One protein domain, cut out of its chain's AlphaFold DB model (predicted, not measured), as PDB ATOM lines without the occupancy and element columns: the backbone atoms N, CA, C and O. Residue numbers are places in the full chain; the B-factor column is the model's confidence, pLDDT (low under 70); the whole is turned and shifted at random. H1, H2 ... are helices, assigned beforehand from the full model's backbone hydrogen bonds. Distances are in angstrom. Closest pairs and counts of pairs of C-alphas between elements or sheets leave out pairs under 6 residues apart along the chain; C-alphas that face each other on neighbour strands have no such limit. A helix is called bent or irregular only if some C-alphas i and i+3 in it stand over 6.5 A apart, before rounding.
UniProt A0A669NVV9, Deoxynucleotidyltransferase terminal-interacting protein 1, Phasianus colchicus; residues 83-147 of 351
ATOM      1  N   VAL A  83      93.822 200.256 195.502       86.62
ATOM      2  CA  VAL A  83      93.761 198.993 196.256       86.62
ATOM      3  C   VAL A  83      95.141 198.342 196.325       86.62
ATOM      4  O   VAL A  83      95.633 198.067 197.417       86.62
ATOM      5  N   VAL A  84      95.830 198.207 195.186       87.94
ATOM      6  CA  VAL A  84      97.196 197.650 195.109       87.94
ATOM      7  C   VAL A  84      98.187 198.473 195.942       87.94
ATOM      8  O   VAL A  84      99.089 197.925 196.579       87.94
ATOM      9  N   SER A  85      98.000 199.793 195.981       88.12
ATOM     10  CA  SER A  85      98.821 200.709 196.781       88.12
ATOM     11  C   SER A  85      98.624 200.479 198.291       88.12
ATOM     12  O   SER A  85      99.595 200.443 199.050       88.12
ATOM     13  N   MET A  86      97.379 200.248 198.726       93.12
ATOM     14  CA  MET A  86      97.041 199.896 200.113       93.12
ATOM     15  C   MET A  86      97.472 198.473 200.493       93.12
ATOM     16  O   MET A  86      97.898 198.242 201.627       93.12
ATOM     17  N   ASP A  87      97.414 197.522 199.561       88.69
ATOM     18  CA  ASP A  87      97.886 196.151 199.770       88.69
ATOM     19  C   ASP A  87      99.401 196.104 200.003       88.69
ATOM     20  O   ASP A  87      99.871 195.394 200.897       88.69
ATOM     21  N   LEU A  88     100.163 196.917 199.264       89.44
ATOM     22  CA  LEU A  88     101.602 197.072 199.463       89.44
ATOM     23  C   LEU A  88     101.924 197.669 200.843       89.44
ATOM     24  O   LEU A  88     102.804 197.160 201.540       89.44
ATOM     25  N   LEU A  89     101.183 198.699 201.270       92.75
ATOM     26  CA  LEU A  89     101.320 199.281 202.610       92.75
ATOM     27  C   LEU A  89     101.019 198.245 203.705       92.75
ATOM     28  O   LEU A  89     101.784 198.125 204.664       92.75
ATOM     29  N   ARG A  90      99.957 197.441 203.540       93.81
ATOM     30  CA  ARG A  90      99.634 196.340 204.459       93.81
ATOM     31  C   ARG A  90     100.791 195.350 204.551       93.81
ATOM     32  O   ARG A  90     101.198 195.017 205.658       93.81
ATOM     33  N   ALA A  91     101.355 194.925 203.419       93.31
ATOM     34  CA  ALA A  91     102.470 193.978 203.384       93.31
ATOM     35  C   ALA A  91     103.727 194.492 204.114       93.31
ATOM     36  O   ALA A  91     104.417 193.706 204.760       93.31
ATOM     37  N   VAL A  92     104.003 195.801 204.059       95.31
ATOM     38  CA  VAL A  92     105.124 196.431 204.782       95.31
ATOM     39  C   VAL A  92     104.872 196.501 206.295       95.31
ATOM     40  O   VAL A  92     105.800 196.287 207.070       95.31
ATOM     41  N   LEU A  93     103.635 196.764 206.732       94.56
ATOM     42  CA  LEU A  93     103.289 196.896 208.156       94.56
ATOM     43  C   LEU A  93     102.990 195.554 208.854       94.56
ATOM     44  O   LEU A  93     103.155 195.440 210.071       94.56
ATOM     45  N   GLN A  94     102.582 194.527 208.101       94.06
ATOM     46  CA  GLN A  94     102.169 193.222 208.629       94.06
ATOM     47  C   GLN A  94     103.183 192.567 209.592       94.06
ATOM     48  O   GLN A  94     102.731 192.003 210.588       94.06
ATOM     49  N   PRO A  95     104.519 192.619 209.384       94.81
ATOM     50  CA  PRO A  95     105.479 192.001 210.303       94.81
ATOM     51  C   PRO A  95     105.442 192.599 211.717       94.81
ATOM     52  O   PRO A  95     105.392 191.839 212.684       94.81
ATOM     53  N   SER A  96     105.391 193.934 211.826       97.06
ATOM     54  CA  SER A  96     105.320 194.658 213.107       97.06
ATOM     55  C   SER A  96     103.994 194.380 213.815       97.06
ATOM     56  O   SER A  96     103.966 193.982 214.977       97.06
ATOM     57  N   ILE A  97     102.882 194.483 213.076       96.38
ATOM     58  CA  ILE A  97     101.536 194.208 213.598       96.38
ATOM     59  C   ILE A  97     101.425 192.753 214.086       96.38
ATOM     60  O   ILE A  97     100.855 192.490 215.143       96.38
ATOM     61  N   ASN A  98     102.009 191.793 213.360       95.69
ATOM     62  CA  ASN A  98     102.019 190.385 213.765       95.69
ATOM     63  C   ASN A  98     102.792 190.148 215.073       95.69
ATOM     64  O   ASN A  98     102.439 189.238 215.821       95.69
ATOM     65  N   GLU A  99     103.850 190.914 215.342       97.00
ATOM     66  CA  GLU A  99     104.609 190.817 216.589       97.00
ATOM     67  C   GLU A  99     103.812 191.355 217.780       97.00
ATOM     68  O   GLU A  99     103.692 190.663 218.794       97.00
ATOM     69  N   GLU A 100     103.161 192.509 217.627       97.06
ATOM     70  CA  GLU A 100     102.267 193.061 218.650       97.06
ATOM     71  C   GLU A 100     101.071 192.139 218.933       97.06
ATOM     72  O   GLU A 100     100.781 191.844 220.096       97.06
ATOM     73  N   ILE A 101     100.420 191.601 217.893       96.31
ATOM     74  CA  ILE A 101      99.315 190.637 218.033       96.31
ATOM     75  C   ILE A 101      99.782 189.380 218.782       96.31
ATOM     76  O   ILE A 101      99.115 188.951 219.727       96.31
ATOM     77  N   ARG A 102     100.948 188.813 218.431       95.25
ATOM     78  CA  ARG A 102     101.554 187.693 219.182       95.25
ATOM     79  C   ARG A 102     101.800 188.071 220.647       95.25
ATOM     80  O   ARG A 102     101.456 187.301 221.545       95.25
ATOM     81  N   GLY A 103     102.312 189.274 220.906       96.44
ATOM     82  CA  GLY A 103     102.509 189.817 222.253       96.44
ATOM     83  C   GLY A 103     101.216 189.986 223.063       96.44
ATOM     84  O   GLY A 103     101.239 189.849 224.288       96.44
ATOM     85  N   VAL A 104     100.076 190.239 222.410       97.00
ATOM     86  CA  VAL A 104      98.750 190.243 223.052       97.00
ATOM     87  C   VAL A 104      98.299 188.818 223.373       97.00
ATOM     88  O   VAL A 104      98.001 188.540 224.535       97.00
ATOM     89  N   PHE A 105      98.295 187.900 222.400       96.25
ATOM     90  CA  PHE A 105      97.843 186.518 222.620       96.25
ATOM     91  C   PHE A 105      98.660 185.787 223.693       96.25
ATOM     92  O   PHE A 105      98.077 185.123 224.551       96.25
ATOM     93  N   ASN A 106      99.981 185.983 223.739       95.69
ATOM     94  CA  ASN A 106     100.853 185.361 224.741       95.69
ATOM     95  C   ASN A 106     100.471 185.710 226.196       95.69
ATOM     96  O   ASN A 106     100.664 184.888 227.091       95.69
ATOM     97  N   LYS A 107      99.860 186.879 226.451       96.50
ATOM     98  CA  LYS A 107      99.372 187.263 227.795       96.50
ATOM     99  C   LYS A 107      98.186 186.407 228.256       96.50
ATOM    100  O   LYS A 107      98.023 186.180 229.458       96.50
ATOM    101  N   TYR A 108      97.380 185.925 227.310       95.38
ATOM    102  CA  TYR A 108      96.159 185.156 227.559       95.38
ATOM    103  C   TYR A 108      96.306 183.653 227.270       95.38
ATOM    104  O   TYR A 108      95.470 182.874 227.721       95.38
ATOM    105  N   MET A 109      97.383 183.227 226.598       95.44
ATOM    106  CA  MET A 109      97.586 181.854 226.110       95.44
ATOM    107  C   MET A 109      97.380 180.769 227.177       95.44
ATOM    108  O   MET A 109      96.707 179.772 226.928       95.44
ATOM    109  N   LYS A 110      97.857 181.006 228.406       93.81
ATOM    110  CA  LYS A 110      97.668 180.105 229.557       93.81
ATOM    111  C   LYS A 110      96.197 179.778 229.868       93.81
ATOM    112  O   LYS A 110      95.908 178.700 230.381       93.81
ATOM    113  N   PHE A 111      95.270 180.695 229.580       95.94
ATOM    114  CA  PHE A 111      93.837 180.477 229.788       95.94
ATOM    115  C   PHE A 111      93.249 179.608 228.673       95.94
ATOM    116  O   PHE A 111      92.506 178.679 228.977       95.94
ATOM    117  N   PHE A 112      93.635 179.851 227.415       95.75
ATOM    118  CA  PHE A 112      93.231 179.013 226.281       95.75
ATOM    119  C   PHE A 112      93.762 177.584 226.425       95.75
ATOM    120  O   PHE A 112      92.984 176.642 226.323       95.75
ATOM    121  N   GLN A 113      95.038 177.418 226.787       95.19
ATOM    122  CA  GLN A 113      95.635 176.111 227.086       95.19
ATOM    123  C   GLN A 113      94.879 175.378 228.196       95.19
ATOM    124  O   GLN A 113      94.507 174.219 228.025       95.19
ATOM    125  N   LYS A 114      94.592 176.043 229.326       94.75
ATOM    126  CA  LYS A 114      93.880 175.383 230.427       94.75
ATOM    127  C   LYS A 114      92.429 175.048 230.068       94.75
ATOM    128  O   LYS A 114      91.949 173.996 230.477       94.75
ATOM    129  N   ALA A 115      91.749 175.893 229.294       95.75
ATOM    130  CA  ALA A 115      90.401 175.616 228.804       95.75
ATOM    131  C   ALA A 115      90.377 174.441 227.810       95.75
ATOM    132  O   ALA A 115      89.567 173.537 227.975       95.75
ATOM    133  N   ALA A 116      91.287 174.413 226.834       94.25
ATOM    134  CA  ALA A 116      91.353 173.362 225.822       94.25
ATOM    135  C   ALA A 116      91.724 171.994 226.418       94.25
ATOM    136  O   ALA A 116      91.094 170.993 226.084       94.25
ATOM    137  N   LEU A 117      92.662 171.961 227.375       93.69
ATOM    138  CA  LEU A 117      92.943 170.756 228.162       93.69
ATOM    139  C   LEU A 117      91.701 170.297 228.934       93.69
ATOM    140  O   LEU A 117      91.320 169.143 228.812       93.69
ATOM    141  N   ASN A 118      91.007 171.200 229.639       95.19
ATOM    142  CA  ASN A 118      89.776 170.839 230.348       95.19
ATOM    143  C   ASN A 118      88.687 170.285 229.399       95.19
ATOM    144  O   ASN A 118      87.936 169.409 229.815       95.19
ATOM    145  N   VAL A 119      88.574 170.780 228.157       93.62
ATOM    146  CA  VAL A 119      87.629 170.238 227.159       93.62
ATOM    147  C   VAL A 119      88.018 168.811 226.780       93.62
ATOM    148  O   VAL A 119      87.188 167.917 226.912       93.62
ATOM    149  N   ARG A 120      89.278 168.574 226.393       94.12
ATOM    150  CA  ARG A 120      89.783 167.228 226.084       94.12
ATOM    151  C   ARG A 120      89.600 166.266 227.264       94.12
ATOM    152  O   ARG A 120      89.099 165.168 227.078       94.12
ATOM    153  N   ASP A 121      89.910 166.704 228.484       93.00
ATOM    154  CA  ASP A 121      89.788 165.889 229.699       93.00
ATOM    155  C   ASP A 121      88.317 165.513 230.038       93.00
ATOM    156  O   ASP A 121      88.094 164.601 230.832       93.00
ATOM    157  N   ASN A 122      87.310 166.192 229.459       93.06
ATOM    158  CA  ASN A 122      85.877 165.874 229.622       93.06
ATOM    159  C   ASN A 122      85.243 165.173 228.406       93.06
ATOM    160  O   ASN A 122      84.238 164.484 228.574       93.06
ATOM    161  N   VAL A 123      85.768 165.396 227.200       90.75
ATOM    162  CA  VAL A 123      85.223 164.842 225.949       90.75
ATOM    163  C   VAL A 123      85.914 163.523 225.597       90.75
ATOM    164  O   VAL A 123      85.232 162.523 225.404       90.75
ATOM    165  N   GLY A 124      87.249 163.508 225.610       84.94
ATOM    166  CA  GLY A 124      88.089 162.383 225.201       84.94
ATOM    167  C   GLY A 124      89.314 162.841 224.397       84.94
ATOM    168  O   GLY A 124      89.492 164.032 224.119       84.94
ATOM    169  N   GLU A 125      90.193 161.899 224.037       84.81
ATOM    170  CA  GLU A 125      91.411 162.192 223.259       84.81
ATOM    171  C   GLU A 125      91.149 162.508 221.775       84.81
ATOM    172  O   GLU A 125      92.076 162.891 221.066       84.81
ATOM    173  N   GLU A 126      89.906 162.428 221.292       87.38
ATOM    174  CA  GLU A 126      89.540 162.902 219.952       87.38
ATOM    175  C   GLU A 126      89.660 164.428 219.779       87.38
ATOM    176  O   GLU A 126      89.683 164.917 218.649       87.38
ATOM    177  N   VAL A 127      89.738 165.191 220.878       88.69
ATOM    178  CA  VAL A 127      89.901 166.651 220.842       88.69
ATOM    179  C   VAL A 127      91.380 167.024 220.911       88.69
ATOM    180  O   VAL A 127      91.986 166.958 221.981       88.69
ATOM    181  N   ASP A 128      91.942 167.518 219.804       94.19
ATOM    182  CA  ASP A 128      93.246 168.190 219.821       94.19
ATOM    183  C   ASP A 128      93.135 169.578 220.495       94.19
ATOM    184  O   ASP A 128      92.464 170.477 219.964       94.19
ATOM    185  N   PRO A 129      93.803 169.809 221.646       92.38
ATOM    186  CA  PRO A 129      93.800 171.112 222.296       92.38
ATOM    187  C   PRO A 129      94.459 172.202 221.444       92.38
ATOM    188  O   PRO A 129      94.048 173.359 221.532       92.38
ATOM    189  N   GLU A 130      95.469 171.868 220.635       93.69
ATOM    190  CA  GLU A 130      96.233 172.850 219.862       93.69
ATOM    191  C   GLU A 130      95.393 173.395 218.696       93.69
ATOM    192  O   GLU A 130      95.258 174.616 218.557       93.69
ATOM    193  N   GLN A 131      94.713 172.526 217.939       95.38
ATOM    194  CA  GLN A 131      93.716 172.942 216.949       95.38
ATOM    195  C   GLN A 131      92.632 173.845 217.566       95.38
ATOM    196  O   GLN A 131      92.341 174.912 217.013       95.38
ATOM    197  N   LEU A 132      92.073 173.481 218.727       95.19
ATOM    198  CA  LEU A 132      91.025 174.265 219.399       95.19
ATOM    199  C   LEU A 132      91.513 175.664 219.824       95.19
ATOM    200  O   LEU A 132      90.788 176.658 219.682       95.19
ATOM    201  N   ILE A 133      92.756 175.776 220.301       96.00
ATOM    202  CA  ILE A 133      93.397 177.063 220.607       96.00
ATOM    203  C   ILE A 133      93.572 177.887 219.323       96.00
ATOM    204  O   ILE A 133      93.240 179.075 219.309       96.00
ATOM    205  N   GLN A 134      94.033 177.282 218.226       95.38
ATOM    206  CA  GLN A 134      94.228 177.978 216.949       95.38
ATOM    207  C   GLN A 134      92.910 178.435 216.303       95.38
ATOM    208  O   GLN A 134      92.849 179.513 215.709       95.38
ATOM    209  N   GLU A 135      91.836 177.654 216.411       95.62
ATOM    210  CA  GLU A 135      90.483 178.057 216.000       95.62
ATOM    211  C   GLU A 135      89.953 179.213 216.850       95.62
ATOM    212  O   GLU A 135      89.457 180.200 216.304       95.62
ATOM    213  N   THR A 136      90.155 179.157 218.169       95.31
ATOM    214  CA  THR A 136      89.778 180.244 219.083       95.31
ATOM    215  C   THR A 136      90.536 181.536 218.756       95.31
ATOM    216  O   THR A 136      89.921 182.591 218.611       95.31
ATOM    217  N   CYS A 137      91.855 181.466 218.545       95.50
ATOM    218  CA  CYS A 137      92.677 182.616 218.155       95.50
ATOM    219  C   CYS A 137      92.239 183.224 216.809       95.50
ATOM    220  O   CYS A 137      92.141 184.449 216.695       95.50
ATOM    221  N   ARG A 138      91.917 182.388 215.809       95.88
ATOM    222  CA  ARG A 138      91.355 182.838 214.521       95.88
ATOM    223  C   ARG A 138      89.999 183.525 214.708       95.88
ATOM    224  O   ARG A 138      89.798 184.614 214.179       95.88
ATOM    225  N   SER A 139      89.110 182.943 215.514       96.38
ATOM    226  CA  SER A 139      87.795 183.516 215.834       96.38
ATOM    227  C   SER A 139      87.906 184.882 216.526       96.38
ATOM    228  O   SER A 139      87.237 185.834 216.126       96.38
ATOM    229  N   CYS A 140      88.820 185.036 217.494       96.06
ATOM    230  CA  CYS A 140      89.089 186.322 218.145       96.06
ATOM    231  C   CYS A 140      89.527 187.411 217.151       96.06
ATOM    232  O   CYS A 140      89.068 188.549 217.252       96.06
ATOM    233  N   LEU A 141      90.385 187.072 216.180       95.88
ATOM    234  CA  LEU A 141      90.801 188.006 215.129       95.88
ATOM    235  C   LEU A 141      89.656 188.345 214.163       95.88
ATOM    236  O   LEU A 141      89.543 189.496 213.747       95.88
ATOM    237  N   GLU A 142      88.777 187.390 213.851       93.00
ATOM    238  CA  GLU A 142      87.592 187.635 213.021       93.00
ATOM    239  C   GLU A 142      86.618 188.612 213.699       93.00
ATOM    240  O   GLU A 142      86.190 189.586 213.083       93.00
ATOM    241  N   GLN A 143      86.344 188.424 214.996       91.62
ATOM    242  CA  GLN A 143      85.529 189.362 215.778       91.62
ATOM    243  C   GLN A 143      86.178 190.753 215.873       91.62
ATOM    244  O   GLN A 143      85.478 191.763 215.843       91.62
ATOM    245  N   ALA A 144      87.513 190.836 215.925       93.56
ATOM    246  CA  ALA A 144      88.223 192.113 215.943       93.56
ATOM    247  C   ALA A 144      88.075 192.915 214.632       93.56
ATOM    248  O   ALA A 144      88.107 194.145 214.681       93.56
ATOM    249  N   LYS A 145      87.832 192.276 213.473       92.12
ATOM    250  CA  LYS A 145      87.569 192.990 212.202       92.12
ATOM    251  C   LYS A 145      86.321 193.871 212.256       92.12
ATOM    252  O   LYS A 145      86.244 194.875 211.547       92.12
ATOM    253  N   LEU A 146      85.357 193.532 213.110       88.88
ATOM    254  CA  LEU A 146      84.140 194.320 213.302       88.88
ATOM    255  C   LEU A 146      84.423 195.705 213.920       88.88
ATOM    256  O   LEU A 146      83.601 196.603 213.780       88.88
ATOM    257  N   LEU A 147      85.596 195.917 214.536       88.88
ATOM    258  CA  LEU A 147      86.058 197.240 214.989       88.88
ATOM    259  C   LEU A 147      86.438 198.180 213.829       88.88
ATOM    260  O   LEU A 147      86.528 199.387 214.033       88.88
TER     261      LEU A 147
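What this domain is: This is residues 83 to 147 of the 351 residues of the protein "Deoxynucleotidyltransferase terminal-interacting protein 1" of Phasianus colchicus (UniProt A0A669NVV9). A long helix, H1, bends into two arms, and a shorter helix, H2, folds back from its far end, starting on the second arm, H1b; residues 83 to 100 of the first arm, H1a, stick out. The printed part has 65 residues, with two named helices, H1 then H2, that hold 58 of them, and no named strand; its class is all helix, and it is only just loose, close to extended, with a radius of gyration of the C-alphas of 15.6 A and spans of 49 by 21 by 20 A.

How they stand to each other: H1, residues 83 to 123, assigned as one helix by its hydrogen bonds, is bent: C-alphas 107 and 110 are 7.6 A apart. Its arms, H1a, residues 83 to 107, and H1b, residues 110 to 123, stand about perpendicular, at 76 degrees. H1a is irregular, C-alphas 92 and 95 being 7.1 A apart, with a kink of 51 degrees near residue 94. H2, residues 129 to 145, touches H1b with residues 129 to 133 alone, opposite ways at a steep tilt of 54 degrees; the closest C-alphas, of Ala 116 and Pro 129, are 4.8 A apart. H1a and H2 are close but not clearly touching; their closest C-alphas, of Phe 105 and Cys 137, are 7.9 A apart. Each O i to N i+4 pair is within hydrogen-bond range in H1b and H2, and 18 of 21 in H1a.

Where its parts are: H1a runs 34.1 A from C-alpha 83 at (93.761, 198.993, 196.256), H1b 20.0 A, and H2 24.9 A to C-alpha 145 at (87.569, 192.990, 212.202).

The domain as a whole: The C-alphas farthest apart, of Ser 85 and Asn 122, are 49.6 A apart. The link from H1 to H2 is tight, the printed part has no cut, and no printed residue is under 70 in pLDDT.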